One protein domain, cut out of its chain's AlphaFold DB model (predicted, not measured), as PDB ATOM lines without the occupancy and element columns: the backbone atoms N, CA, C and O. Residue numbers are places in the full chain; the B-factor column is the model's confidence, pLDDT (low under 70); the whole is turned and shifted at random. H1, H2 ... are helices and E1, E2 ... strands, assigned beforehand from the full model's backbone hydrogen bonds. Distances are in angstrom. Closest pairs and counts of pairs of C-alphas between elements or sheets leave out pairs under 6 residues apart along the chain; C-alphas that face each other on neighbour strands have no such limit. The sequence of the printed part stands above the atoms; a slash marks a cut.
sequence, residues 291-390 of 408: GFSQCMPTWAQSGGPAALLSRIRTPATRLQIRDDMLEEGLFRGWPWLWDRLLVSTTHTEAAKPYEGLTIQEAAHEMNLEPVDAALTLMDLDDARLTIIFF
ATOM      1  N   GLY A 291      95.854 -35.930 166.373       91.75
ATOM      2  CA  GLY A 291      94.592 -36.110 167.087       91.75
ATOM      3  C   GLY A 291      93.443 -36.474 166.140       91.75
ATOM      4  O   GLY A 291      93.276 -35.865 165.083       91.75
ATOM      5  N   PHE A 292      92.588 -37.420 166.538       93.94
ATOM      6  CA  PHE A 292      91.421 -37.833 165.748       93.94
ATOM      7  C   PHE A 292      90.411 -36.691 165.543       93.94
ATOM      8  O   PHE A 292      89.670 -36.690 164.561       93.94
ATOM      9  N   SER A 293      90.412 -35.671 166.412       91.62
ATOM     10  CA  SER A 293      89.605 -34.451 166.252       91.62
ATOM     11  C   SER A 293      89.787 -33.779 164.885       91.62
ATOM     12  O   SER A 293      88.850 -33.172 164.377       91.62
ATOM     13  N   GLN A 294      90.939 -33.958 164.233       89.50
ATOM     14  CA  GLN A 294      91.204 -33.464 162.881       89.50
ATOM     15  C   GLN A 294      90.269 -34.057 161.815       89.50
ATOM     16  O   GLN A 294      90.031 -33.439 160.780       89.50
ATOM     17  N   CYS A 295      89.703 -35.231 162.083       91.56
ATOM     18  CA  CYS A 295      88.790 -35.933 161.189       91.56
ATOM     19  C   CYS A 295      87.321 -35.516 161.384       91.56
ATOM     20  O   CYS A 295      86.439 -36.033 160.700       91.56
ATOM     21  N   MET A 296      87.041 -34.634 162.349       92.50
ATOM     22  CA  MET A 296      85.687 -34.254 162.751       92.50
ATOM     23  C   MET A 296      85.208 -33.002 162.000       92.50
ATOM     24  O   MET A 296      86.009 -32.087 161.780       92.50
ATOM     25  N   PRO A 297      83.899 -32.874 161.708       93.94
ATOM     26  CA  PRO A 297      83.335 -31.659 161.127       93.94
ATOM     27  C   PRO A 297      83.709 -30.412 161.934       93.94
ATOM     28  O   PRO A 297      83.629 -30.401 163.166       93.94
ATOM     29  N   THR A 298      84.107 -29.335 161.253       92.25
ATOM     30  CA  THR A 298      84.629 -28.131 161.923       92.25
ATOM     31  C   THR A 298      83.578 -27.475 162.823       92.25
ATOM     32  O   THR A 298      83.892 -27.073 163.941       92.25
ATOM     33  N   TRP A 299      82.301 -27.493 162.422       95.00
ATOM     34  CA  TRP A 299      81.199 -26.963 163.233       95.00
ATOM     35  C   TRP A 299      81.071 -27.675 164.590       95.00
ATOM     36  O   TRP A 299      80.726 -27.052 165.601       95.00
ATOM     37  N   ALA A 300      81.379 -28.977 164.636       96.25
ATOM     38  CA  ALA A 300      81.309 -29.775 165.854       96.25
ATOM     39  C   ALA A 300      82.407 -29.381 166.851       96.25
ATOM     40  O   ALA A 300      82.237 -29.552 168.058       96.25
ATOM     41  N   GLN A 301      83.498 -28.800 166.356       94.38
ATOM     42  CA  GLN A 301      84.640 -28.330 167.137       94.38
ATOM     43  C   GLN A 301      84.507 -26.853 167.558       94.38
ATOM     44  O   GLN A 301      85.308 -26.359 168.353       94.38
ATOM     45  N   SER A 302      83.485 -26.136 167.073       95.44
ATOM     46  CA  SER A 302      83.242 -24.731 167.425       95.44
ATOM     47  C   SER A 302      83.032 -24.560 168.933       95.44
ATOM     48  O   SER A 302      82.120 -25.154 169.512       95.44
ATOM     49  N   GLY A 303      83.839 -23.723 169.578       92.31
ATOM     50  CA  GLY A 303      83.848 -23.525 171.030       92.31
ATOM     51  C   GLY A 303      84.829 -24.424 171.792       92.31
ATOM     52  O   GLY A 303      84.837 -24.386 173.017       92.31
ATOM     53  N   GLY A 304      85.659 -25.208 171.094       91.56
ATOM     54  CA  GLY A 304      86.763 -25.964 171.689       91.56
ATOM     55  C   GLY A 304      86.400 -27.375 172.185       91.56
ATOM     56  O   GLY A 304      85.277 -27.849 171.968       91.56
ATOM     57  N   PRO A 305      87.347 -28.067 172.850       90.38
ATOM     58  CA  PRO A 305      87.227 -29.488 173.208       90.38
ATOM     59  C   PRO A 305      86.013 -29.820 174.086       90.38
ATOM     60  O   PRO A 305      85.288 -30.776 173.808       90.38
ATOM     61  N   ALA A 306      85.714 -28.995 175.094       91.94
ATOM     62  CA  ALA A 306      84.544 -29.195 175.952       91.94
ATOM     63  C   ALA A 306      83.216 -29.126 175.170       91.94
ATOM     64  O   ALA A 306      82.296 -29.917 175.408       91.94
ATOM     65  N   ALA A 307      83.114 -28.209 174.200       95.06
ATOM     66  CA  ALA A 307      81.940 -28.092 173.339       95.06
ATOM     67  C   ALA A 307      81.824 -29.291 172.384       95.06
ATOM     68  O   ALA A 307      80.724 -29.817 172.197       95.06
ATOM     69  N   LEU A 308      82.948 -29.765 171.837       95.62
ATOM     70  CA  LEU A 308      83.007 -30.986 171.031       95.62
ATOM     71  C   LEU A 308      82.481 -32.197 171.813       95.62
ATOM     72  O   LEU A 308      81.564 -32.871 171.347       95.62
ATOM     73  N   LEU A 309      82.979 -32.427 173.031       96.06
ATOM     74  CA  LEU A 309      82.508 -33.517 173.892       96.06
ATOM     75  C   LEU A 309      81.017 -33.406 174.210       96.06
ATOM     76  O   LEU A 309      80.286 -34.393 174.132       96.06
ATOM     77  N   SER A 310      80.534 -32.200 174.522       97.88
ATOM     78  CA  SER A 310      79.108 -31.968 174.766       97.88
ATOM     79  C   SER A 310      78.245 -32.356 173.556       97.88
ATOM     80  O   SER A 310      77.190 -32.980 173.725       97.88
ATOM     81  N   ARG A 311      78.709 -32.062 172.333       98.06
ATOM     82  CA  ARG A 311      78.026 -32.460 171.093       98.06
ATOM     83  C   ARG A 311      78.108 -33.962 170.828       98.06
ATOM     84  O   ARG A 311      77.103 -34.539 170.420       98.06
ATOM     85  N   ILE A 312      79.244 -34.605 171.099       98.00
ATOM     86  CA  ILE A 312      79.411 -36.063 170.959       98.00
ATOM     87  C   ILE A 312      78.494 -36.826 171.931       98.00
ATOM     88  O   ILE A 312      77.957 -37.876 171.572       98.00
ATOM     89  N   ARG A 313      78.276 -36.291 173.140       98.12
ATOM     90  CA  ARG A 313      77.412 -36.881 174.182       98.12
ATOM     91  C   ARG A 313      75.918 -36.622 173.965       98.12
ATOM     92  O   ARG A 313      75.079 -37.301 174.554       98.12
ATOM     93  N   THR A 314      75.563 -35.644 173.136       98.50
ATOM     94  CA  THR A 314      74.166 -35.277 172.876       98.50
ATOM     95  C   THR A 314      73.628 -36.066 171.673       98.50
ATOM     96  O   THR A 314      74.167 -35.920 170.579       98.50
ATOM     97  N   PRO A 315      72.539 -36.858 171.805       98.31
ATOM     98  CA  PRO A 315      72.105 -37.786 170.752       98.31
ATOM     99  C   PRO A 315      71.856 -37.147 169.381       98.31
ATOM    100  O   PRO A 315      72.266 -37.697 168.364       98.31
ATOM    101  N   ALA A 316      71.209 -35.977 169.348       98.38
ATOM    102  CA  ALA A 316      70.882 -35.297 168.095       98.38
ATOM    103  C   ALA A 316      72.139 -34.820 167.353       98.38
ATOM    104  O   ALA A 316      72.281 -35.065 166.159       98.38
ATOM    105  N   THR A 317      73.071 -34.180 168.060       98.50
ATOM    106  CA  THR A 317      74.318 -33.693 167.458       98.50
ATOM    107  C   THR A 317      75.298 -34.823 167.179       98.50
ATOM    108  O   THR A 317      76.013 -34.740 166.193       98.50
ATOM    109  N   ARG A 318      75.314 -35.899 167.974       98.56
ATOM    110  CA  ARG A 318      76.109 -37.098 167.677       98.56
ATOM    111  C   ARG A 318      75.687 -37.728 166.355       98.56
ATOM    112  O   ARG A 318      76.553 -38.064 165.555       98.56
ATOM    113  N   LEU A 319      74.377 -37.866 166.129       98.38
ATOM    114  CA  LEU A 319      73.848 -38.382 164.868       98.38
ATOM    115  C   LEU A 319      74.234 -37.473 163.698       98.38
ATOM    116  O   LEU A 319      74.725 -37.967 162.695       98.38
ATOM    117  N   GLN A 320      74.106 -36.154 163.862       98.44
ATOM    118  CA  GLN A 320      74.527 -35.202 162.834       98.44
ATOM    119  C   GLN A 320      76.026 -35.319 162.518       98.44
ATOM    120  O   GLN A 320      76.395 -35.424 161.361       98.44
ATOM    121  N   ILE A 321      76.889 -35.361 163.540       98.25
ATOM    122  CA  ILE A 321      78.336 -35.546 163.362       98.25
ATOM    123  C   ILE A 321      78.627 -36.840 162.601       98.25
ATOM    124  O   ILE A 321      79.439 -36.845 161.683       98.25
ATOM    125  N   ARG A 322      77.982 -37.939 163.003       98.06
ATOM    126  CA  ARG A 322      78.136 -39.249 162.371       98.06
ATOM    127  C   ARG A 322      77.771 -39.188 160.889       98.06
ATOM    128  O   ARG A 322      78.528 -39.691 160.063       98.06
ATOM    129  N   ASP A 323      76.621 -38.604 160.574       97.75
ATOM    130  CA  ASP A 323      76.118 -38.524 159.208       97.75
ATOM    131  C   ASP A 323      77.012 -37.604 158.361       97.75
ATOM    132  O   ASP A 323      77.459 -38.031 157.301       97.75
ATOM    133  N   ASP A 324      77.414 -36.439 158.879       96.69
ATOM    134  CA  ASP A 324      78.356 -35.530 158.210       96.69
ATOM    135  C   ASP A 324      79.714 -36.212 157.950       96.69
ATOM    136  O   ASP A 324      80.253 -36.114 156.853       96.69
ATOM    137  N   MET A 325      80.265 -36.967 158.912       96.44
ATOM    138  CA  MET A 325      81.513 -37.718 158.706       96.44
ATOM    139  C   MET A 325      81.392 -38.735 157.565       96.44
ATOM    140  O   MET A 325      82.343 -38.927 156.806       96.44
ATOM    141  N   LEU A 326      80.246 -39.409 157.440       95.56
ATOM    142  CA  LEU A 326      80.011 -40.391 156.380       95.56
ATOM    143  C   LEU A 326      79.744 -39.731 155.021       95.56
ATOM    144  O   LEU A 326      80.217 -40.240 154.006       95.56
ATOM    145  N   GLU A 327      78.989 -38.632 154.998       93.75
ATOM    146  CA  GLU A 327      78.607 -37.914 153.779       93.75
ATOM    147  C   GLU A 327      79.761 -37.084 153.207       93.75
ATOM    148  O   GLU A 327      80.002 -37.118 151.999       93.75
ATOM    149  N   GLU A 328      80.496 -36.364 154.058       90.44
ATOM    150  CA  GLU A 328      81.631 -35.536 153.644       90.44
ATOM    151  C   GLU A 328      82.887 -36.367 153.378       90.44
ATOM    152  O   GLU A 328      83.736 -35.944 152.598       90.44
ATOM    153  N   GLY A 329      83.023 -37.542 154.001       91.00
ATOM    154  CA  GLY A 329      84.255 -38.328 153.980       91.00
ATOM    155  C   GLY A 329      85.364 -37.723 154.850       91.00
ATOM    156  O   GLY A 329      85.251 -36.624 155.397       91.00
ATOM    157  N   LEU A 330      86.483 -38.440 154.966       90.38
ATOM    158  CA  LEU A 330      87.647 -37.943 155.695       90.38
ATOM    159  C   LEU A 330      88.204 -36.696 154.977       90.38
ATOM    160  O   LEU A 330      88.276 -36.669 153.751       90.38
ATOM    161  N   PHE A 331      88.550 -35.633 155.711       87.81
ATOM    162  CA  PHE A 331      89.017 -34.356 155.136       87.81
ATOM    163  C   PHE A 331      88.150 -33.835 153.966       87.81
ATOM    164  O   PHE A 331      88.661 -33.337 152.959       87.81
ATOM    165  N   ARG A 332      86.817 -33.921 154.099       85.69
ATOM    166  CA  ARG A 332      85.843 -33.414 153.112       85.69
ATOM    167  C   ARG A 332      85.967 -34.060 151.725       85.69
ATOM    168  O   ARG A 332      85.789 -33.390 150.707       85.69
ATOM    169  N   GLY A 333      86.312 -35.346 151.673       87.50
ATOM    170  CA  GLY A 333      86.035 -36.177 150.495       87.50
ATOM    171  C   GLY A 333      86.957 -37.371 150.288       87.50
ATOM    172  O   GLY A 333      86.772 -38.089 149.302       87.50
ATOM    173  N   TRP A 334      87.951 -37.593 151.151       91.56
ATOM    174  CA  TRP A 334      88.780 -38.796 151.101       91.56
ATOM    175  C   TRP A 334      87.955 -40.023 151.509       91.56
ATOM    176  O   TRP A 334      87.085 -39.931 152.385       91.56
ATOM    177  N   PRO A 335      88.223 -41.192 150.904       93.19
ATOM    178  CA  PRO A 335      87.598 -42.432 151.337       93.19
ATOM    179  C   PRO A 335      88.029 -42.777 152.766       93.19
ATOM    180  O   PRO A 335      89.209 -42.695 153.103       93.19
ATOM    181  N   TRP A 336      87.080 -43.227 153.586       95.88
ATOM    182  CA  TRP A 336      87.395 -43.790 154.893       95.88
ATOM    183  C   TRP A 336      88.017 -45.182 154.753       95.88
ATOM    184  O   TRP A 336      87.359 -46.137 154.346       95.88
ATOM    185  N   LEU A 337      89.279 -45.290 155.149       96.69
ATOM    186  CA  LEU A 337      90.021 -46.530 155.367       96.69
ATOM    187  C   LEU A 337      90.152 -46.758 156.882       96.69
ATOM    188  O   LEU A 337      91.176 -46.444 157.486       96.69
ATOM    189  N   TRP A 338      89.074 -47.209 157.529       97.62
ATOM    190  CA  TRP A 338      89.009 -47.365 158.993       97.62
ATOM    191  C   TRP A 338      90.003 -48.396 159.549       97.62
ATOM    192  O   TRP A 338      90.448 -48.282 160.690       97.62
ATOM    193  N   ASP A 339      90.381 -49.375 158.731       98.25
ATOM    194  CA  ASP A 339      91.427 -50.372 158.976       98.25
ATOM    195  C   ASP A 339      92.850 -49.789 158.884       98.25
ATOM    196  O   ASP A 339      93.827 -50.471 159.171       98.25
ATOM    197  N   ARG A 340      92.978 -48.514 158.499       97.56
ATOM    198  CA  ARG A 340      94.244 -47.778 158.381       97.56
ATOM    199  C   ARG A 340      94.379 -46.617 159.363       97.56
ATOM    200  O   ARG A 340      95.302 -45.812 159.240       97.56
ATOM    201  N   LEU A 341      93.461 -46.522 160.320       98.00
ATOM    202  CA  LEU A 341      93.495 -45.552 161.411       98.00
ATOM    203  C   LEU A 341      93.775 -46.307 162.707       98.00
ATOM    204  O   LEU A 341      92.875 -46.932 163.257       98.00
ATOM    205  N   LEU A 342      95.024 -46.293 163.161       98.56
ATOM    206  CA  LEU A 342      95.480 -47.013 164.349       98.56
ATOM    207  C   LEU A 342      95.386 -46.113 165.579       98.56
ATOM    208  O   LEU A 342      95.957 -45.027 165.581       98.56
ATOM    209  N   VAL A 343      94.729 -46.568 166.643       98.38
ATOM    210  CA  VAL A 343      94.726 -45.882 167.940       98.38
ATOM    211  C   VAL A 343      96.122 -45.975 168.550       98.38
ATOM    212  O   VAL A 343      96.580 -47.061 168.906       98.38
ATOM    213  N   SER A 344      96.816 -44.841 168.657       96.75
ATOM    214  CA  SER A 344      98.215 -44.810 169.098       96.75
ATOM    215  C   SER A 344      98.367 -44.413 170.559       96.75
ATOM    216  O   SER A 344      99.228 -44.943 171.257       96.75
ATOM    217  N   THR A 345      97.580 -43.443 171.026       94.19
ATOM    218  CA  THR A 345      97.698 -42.923 172.389       94.19
ATOM    219  C   THR A 345      96.345 -42.479 172.911       94.19
ATOM    220  O   THR A 345      95.592 -41.783 172.230       94.19
ATOM    221  N   THR A 346      96.075 -42.897 174.139       94.56
ATOM    222  CA  THR A 346      94.899 -42.586 174.938       94.56
ATOM    223  C   THR A 346      95.323 -42.126 176.332       94.56
ATOM    224  O   THR A 346      96.405 -42.457 176.833       94.56
ATOM    225  N   HIS A 347      94.449 -41.360 176.965       91.56
ATOM    226  CA  HIS A 347      94.677 -40.597 178.187       91.56
ATOM    227  C   HIS A 347      93.769 -41.044 179.339       91.56
ATOM    228  O   HIS A 347      93.858 -40.506 180.445       91.56
ATOM    229  N   THR A 348      92.892 -42.017 179.093       94.56
ATOM    230  CA  THR A 348      91.952 -42.558 180.075       94.56
ATOM    231  C   THR A 348      92.059 -44.078 180.170       94.56
ATOM    232  O   THR A 348      92.214 -44.778 179.171       94.56
ATOM    233  N   GLU A 349      91.894 -44.624 181.377       96.94
ATOM    234  CA  GLU A 349      91.894 -46.081 181.598       96.94
ATOM    235  C   GLU A 349      90.786 -46.804 180.816       96.94
ATOM    236  O   GLU A 349      90.917 -47.981 180.493       96.94
ATOM    237  N   ALA A 350      89.691 -46.106 180.502       97.00
ATOM    238  CA  ALA A 350      88.583 -46.666 179.739       97.00
ATOM    239  C   ALA A 350      88.917 -46.841 178.248       97.00
ATOM    240  O   ALA A 350      88.417 -47.775 177.626       97.00
ATOM    241  N   ALA A 351      89.756 -45.965 177.684       97.25
ATOM    242  CA  ALA A 351      90.185 -46.040 176.291       97.25
ATOM    243  C   ALA A 351      91.465 -46.879 176.098       97.25
ATOM    244  O   ALA A 351      91.674 -47.417 175.011       97.25
ATOM    245  N   LYS A 352      92.278 -47.063 177.150       97.56
ATOM    246  CA  LYS A 352      93.539 -47.829 177.112       97.56
ATOM    247  C   LYS A 352      93.480 -49.202 176.430       97.56
ATOM    248  O   LYS A 352      94.413 -49.505 175.690       97.56
ATOM    249  N   PRO A 353      92.438 -50.037 176.622       98.19
ATOM    250  CA  PRO A 353      92.358 -51.342 175.963       98.19
ATOM    251  C   PRO A 353      92.360 -51.286 174.432       98.19
ATOM    252  O   PRO A 353      92.665 -52.292 173.803       98.19
ATOM    253  N   TYR A 354      92.028 -50.134 173.844       98.44
ATOM    254  CA  TYR A 354      91.951 -49.957 172.397       98.44
ATOM    255  C   TYR A 354      93.265 -49.461 171.775       98.44
ATOM    256  O   TYR A 354      93.352 -49.378 170.552       98.44
ATOM    257  N   GLU A 355      94.295 -49.140 172.570       98.44
ATOM    258  CA  GLU A 355      95.620 -48.797 172.036       98.44
ATOM    259  C   GLU A 355      96.218 -49.969 171.250       98.44
ATOM    260  O   GLU A 355      96.239 -51.110 171.708       98.44
ATOM    261  N   GLY A 356      96.734 -49.676 170.055       98.31
ATOM    262  CA  GLY A 356      97.259 -50.681 169.133       98.31
ATOM    263  C   GLY A 356      96.202 -51.363 168.260       98.31
ATOM    264  O   GLY A 356      96.583 -52.168 167.413       98.31
ATOM    265  N   LEU A 357      94.916 -51.029 168.412       98.69
ATOM    266  CA  LEU A 357      93.855 -51.456 167.497       98.69
ATOM    267  C   LEU A 357      93.582 -50.390 166.439       98.69
ATOM    268  O   LEU A 357      93.639 -49.186 166.698       98.69
ATOM    269  N   THR A 358      93.231 -50.827 165.237       98.81
ATOM    270  CA  THR A 358      92.621 -49.946 164.238       98.81
ATOM    271  C   THR A 358      91.201 -49.561 164.658       98.81
ATOM    272  O   THR A 358      90.547 -50.285 165.412       98.81
ATOM    273  N   ILE A 359      90.671 -48.447 164.145       98.62
ATOM    274  CA  ILE A 359      89.270 -48.065 164.386       98.62
ATOM    275  C   ILE A 359      88.319 -49.183 163.933       98.62
ATOM    276  O   ILE A 359      87.332 -49.457 164.613       98.62
ATOM    277  N   GLN A 360      88.634 -49.877 162.833       98.75
ATOM    278  CA  GLN A 360      87.869 -51.040 162.374       98.75
ATOM    279  C   GLN A 360      87.876 -52.195 163.393       98.75
ATOM    280  O   GLN A 360      86.832 -52.793 163.654       98.75
ATOM    281  N   GLU A 361      89.030 -52.524 163.975       98.81
ATOM    282  CA  GLU A 361      89.147 -53.581 164.988       98.81
ATOM    283  C   GLU A 361      88.444 -53.198 166.293       98.81
ATOM    284  O   GLU A 361      87.675 -53.998 166.827       98.81
ATOM    285  N   ALA A 362      88.617 -51.959 166.759       98.69
ATOM    286  CA  ALA A 362      87.895 -51.443 167.919       98.69
ATOM    287  C   ALA A 362      86.372 -51.498 167.703       98.69
ATOM    288  O   ALA A 362      85.625 -51.873 168.607       98.69
ATOM    289  N   ALA A 363      85.898 -51.203 166.488       98.75
ATOM    290  CA  ALA A 363      84.486 -51.319 166.135       98.75
ATOM    291  C   ALA A 363      83.969 -52.759 166.243       98.75
ATOM    292  O   ALA A 363      82.881 -52.982 166.780       98.75
ATOM    293  N   HIS A 364      84.763 -53.742 165.807       98.62
ATOM    294  CA  HIS A 364      84.427 -55.156 165.981       98.62
ATOM    295  C   HIS A 364      84.333 -55.551 167.459       98.62
ATOM    296  O   HIS A 364      83.384 -56.241 167.833       98.62
ATOM    297  N   GLU A 365      85.260 -55.101 168.309       98.38
ATOM    298  CA  GLU A 365      85.211 -55.386 169.750       98.38
ATOM    299  C   GLU A 365      84.000 -54.746 170.437       98.38
ATOM    300  O   GLU A 365      83.371 -55.356 171.305       98.38
ATOM    301  N   MET A 366      83.642 -53.528 170.025       98.31
ATOM    302  CA  MET A 366      82.479 -52.807 170.543       98.31
ATOM    303  C   MET A 366      81.146 -53.295 169.952       98.31
ATOM    304  O   MET A 366      80.088 -52.922 170.460       98.31
ATOM    305  N   ASN A 367      81.177 -54.112 168.890       98.38
ATOM    306  CA  ASN A 367      80.014 -54.462 168.071       98.38
ATOM    307  C   ASN A 367      79.264 -53.205 167.568       98.38
ATOM    308  O   ASN A 367      78.045 -53.080 167.714       98.38
ATOM    309  N   LEU A 368      80.027 -52.263 167.006       98.62
ATOM    310  CA  LEU A 368      79.567 -51.000 166.426       98.62
ATOM    311  C   LEU A 368      80.040 -50.864 164.972       98.62
ATOM    312  O   LEU A 368      80.955 -51.557 164.534       98.62
ATOM    313  N   GLU A 369      79.446 -49.927 164.235       98.50
ATOM    314  CA  GLU A 369      80.023 -49.448 162.975       98.50
ATOM    315  C   GLU A 369      81.287 -48.607 163.252       98.50
ATOM    316  O   GLU A 369      81.347 -47.938 164.290       98.50
ATOM    317  N   PRO A 370      82.278 -48.555 162.340       98.56
ATOM    318  CA  PRO A 370      83.535 -47.838 162.578       98.56
ATOM    319  C   PRO A 370      83.384 -46.365 162.971       98.56
ATOM    320  O   PRO A 370      84.051 -45.905 163.895       98.56
ATOM    321  N   VAL A 371      82.460 -45.632 162.339       98.31
ATOM    322  CA  VAL A 371      82.178 -44.229 162.696       98.31
ATOM    323  C   VAL A 371      81.623 -44.102 164.120       98.31
ATOM    324  O   VAL A 371      82.006 -43.205 164.868       98.31
ATOM    325  N   ASP A 372      80.763 -45.032 164.538       98.56
ATOM    326  CA  ASP A 372      80.164 -45.039 165.870       98.56
ATOM    327  C   ASP A 372      81.190 -45.445 166.936       98.56
ATOM    328  O   ASP A 372      81.180 -44.893 168.042       98.56
ATOM    329  N   ALA A 373      82.106 -46.355 166.598       98.62
ATOM    330  CA  ALA A 373      83.247 -46.714 167.430       98.62
ATOM    331  C   ALA A 373      84.210 -45.532 167.599       98.62
ATOM    332  O   ALA A 373      84.560 -45.198 168.728       98.62
ATOM    333  N   ALA A 374      84.549 -44.822 166.520       98.31
ATOM    334  CA  ALA A 374      85.387 -43.625 166.579       98.31
ATOM    335  C   ALA A 374      84.787 -42.538 167.488       98.31
ATOM    336  O   ALA A 374      85.462 -42.023 168.378       98.31
ATOM    337  N   LEU A 375      83.492 -42.240 167.337       98.44
ATOM    338  CA  LEU A 375      82.789 -41.290 168.205       98.44
ATOM    339  C   LEU A 375      82.665 -41.776 169.656       98.44
ATOM    340  O   LEU A 375      82.477 -40.967 170.564       98.44
ATOM    341  N   THR A 376      82.698 -43.088 169.890       98.50
ATOM    342  CA  THR A 376      82.723 -43.668 171.241       98.50
ATOM    343  C   THR A 376      84.106 -43.522 171.859       98.50
ATOM    344  O   THR A 376      84.205 -43.049 172.981       98.50
ATOM    345  N   LEU A 377      85.174 -43.830 171.121       98.31
ATOM    346  CA  LEU A 377      86.554 -43.640 171.570       98.31
ATOM    347  C   LEU A 377      86.860 -42.170 171.869       98.31
ATOM    348  O   LEU A 377      87.471 -41.873 172.890       98.31
ATOM    349  N   MET A 378      86.374 -41.248 171.034       97.44
ATOM    350  CA  MET A 378      86.477 -39.811 171.297       97.44
ATOM    351  C   MET A 378      85.786 -39.401 172.601       97.44
ATOM    352  O   MET A 378      86.286 -38.522 173.290       97.44
ATOM    353  N   ASP A 379      84.651 -40.007 172.952       97.75
ATOM    354  CA  ASP A 379      83.987 -39.739 174.234       97.75
ATOM    355  C   ASP A 379      84.746 -40.372 175.411       97.75
ATOM    356  O   ASP A 379      84.979 -39.711 176.422       97.75
ATOM    357  N   LEU A 380      85.165 -41.634 175.257       97.25
ATOM    358  CA  LEU A 380      85.912 -42.376 176.273       97.25
ATOM    359  C   LEU A 380      87.228 -41.688 176.629       97.25
ATOM    360  O   LEU A 380      87.585 -41.680 177.800       97.25
ATOM    361  N   ASP A 381      87.914 -41.107 175.641       95.38
ATOM    362  CA  ASP A 381      89.218 -40.469 175.824       95.38
ATOM    363  C   ASP A 381      89.170 -38.944 176.004       95.38
ATOM    364  O   ASP A 381      90.169 -38.251 175.797       95.38
ATOM    365  N   ASP A 382      88.006 -38.397 176.362       93.00
ATOM    366  CA  ASP A 382      87.802 -36.957 176.559       93.00
ATOM    367  C   ASP A 382      88.302 -36.105 175.368       93.00
ATOM    368  O   ASP A 382      88.912 -35.051 175.534       93.00
ATOM    369  N   ALA A 383      88.034 -36.571 174.146       92.12
ATOM    370  CA  ALA A 383      88.394 -35.960 172.865       92.12
ATOM    371  C   ALA A 383      89.903 -35.766 172.626       92.12
ATOM    372  O   ALA A 383      90.289 -34.987 171.751       92.12
ATOM    373  N   ARG A 384      90.753 -36.502 173.353       92.19
ATOM    374  CA  ARG A 384      92.220 -36.473 173.216       92.19
ATOM    375  C   ARG A 384      92.796 -37.683 172.476       92.19
ATOM    376  O   ARG A 384      94.005 -37.871 172.480       92.19
ATOM    377  N   LEU A 385      91.949 -38.469 171.814       94.75
ATOM    378  CA  LEU A 385      92.360 -39.649 171.058       94.75
ATOM    379  C   LEU A 385      93.396 -39.283 169.985       94.75
ATOM    380  O   LEU A 385      93.094 -38.501 169.079       94.75
ATOM    381  N   THR A 386      94.575 -39.897 170.043       95.12
ATOM    382  CA  THR A 386      95.609 -39.774 169.006       95.12
ATOM    383  C   THR A 386      95.622 -41.026 168.142       95.12
ATOM    384  O   THR A 386      95.515 -42.150 168.645       95.12
ATOM    385  N   ILE A 387      95.751 -40.827 166.831       96.38
ATOM    386  CA  ILE A 387      95.791 -41.903 165.848       96.38
ATOM    387  C   ILE A 387      96.992 -41.784 164.912       96.38
ATOM    388  O   ILE A 387      97.453 -40.688 164.591       96.38
ATOM    389  N   ILE A 388      97.451 -42.936 164.426       97.81
ATOM    390  CA  ILE A 388      98.367 -43.052 163.294       97.81
ATOM    391  C   ILE A 388      97.546 -43.318 162.026       97.81
ATOM    392  O   ILE A 388      96.693 -44.209 161.994       97.81
ATOM    393  N   PHE A 389      97.816 -42.546 160.979       96.56
ATOM    394  CA  PHE A 389      97.177 -42.628 159.672       96.56
ATOM    395  C   PHE A 389      98.109 -43.332 158.685       96.56
ATOM    396  O   PHE A 389      99.152 -42.790 158.317       96.56
ATOM    397  N   PHE A 390      97.696 -44.489 158.173       97.06
ATOM    398  CA  PHE A 390      98.393 -45.193 157.089       97.06
ATOM    399  C   PHE A 390      97.851 -44.770 155.712       97.06
ATOM    400  O   PHE A 390      97.360 -45.583 154.923       97.06
TER     401      PHE A 390
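Overview. This is residues 291 to 390 of the 408 residues of the protein "Amidohydrolase family protein" of Caldilineaceae bacterium SB0662_bin_9 (UniProt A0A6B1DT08). Helix H6 stands in the middle of a cluster of crossed helices: H3 and H4, which meet at a corner, pack on it from one side, and H5 packs on it from another. A small two-stranded ribbon, E1 with E2, lies along one side of the whole, next to the beginning of H5, and short H1 comes near both E2 and H6. The printed part has 100 residues, with six named helices and two named strands in the order H1, H2, H3, H4, E1, H5, H6, E2; the sheet is antiparallel and the class is mostly helix. The whole is compact, with a radius of gyration of the C-alphas of 12.2 A, and rounded, spanning 29 by 29 by 22 A.

Arrangement. H1, residues 292 to 295, is close to but not clearly touching H6, residues 370 to 380; the closest C-alphas, of Phe 292 and Met 378, are 7.7 A apart. H2, residues 298 to 301, touches H3, residues 305 to 313, with the C-alphas of Gln 301 and Leu 308 closest at 5.0 A. H3 and H4, residues 315 to 328, touch only at the corner by their link, about perpendicular at 80 degrees; the closest C-alphas, of Ile 312 and Arg 318, are 4.8 A apart, and H4 touches H3 with residues 317 to 321 alone. H3 touches H6 at a steep tilt of 56 degrees, opposite ways, closest at the C-alphas of Leu 309 and Asp 379, 6.4 A. H4 touches H6 at a steep tilt of 47 degrees, opposite ways, closest at the C-alphas of Arg 322 and Val 371, 6.4 A. H5, residues 359 to 366, touches H6 about perpendicular at 76 degrees, with the C-alphas of Ala 363 and Ala 373 closest at 4.9 A. E1, residues 341 to 345, comes to 5.7 A from H5 at the C-alphas of Leu 341 and Ile 359. E1 and E2, residues 386 to 389, are antiparallel at 145 degrees; N 388 and O 342 are 2.8 A apart and N 342 and O 388 2.9 A, within hydrogen-bond range. In H3, H4, H5 and H6 every O i to N i+4 pair is within hydrogen-bond range; H1 and H2 are too short for such a pair.

Along the chain. H1 begins at C-alpha 292 (91.421, -37.833, 165.748). H3 is 12.3 A long, H4 19.7 A, E1 12.0 A, H5 10.3 A and H6 14.9 A. E2 ends at C-alpha 389 (97.177, -42.628, 159.672).

Size, cuts and confidence. The two C-alphas farthest apart, of Gly 333 and Glu 349, are 33.2 A apart. The links H4 to E1 and E1 to H5 are long. The printed part has no cut, its mean pLDDT is 95.9, and no printed residue is under 70.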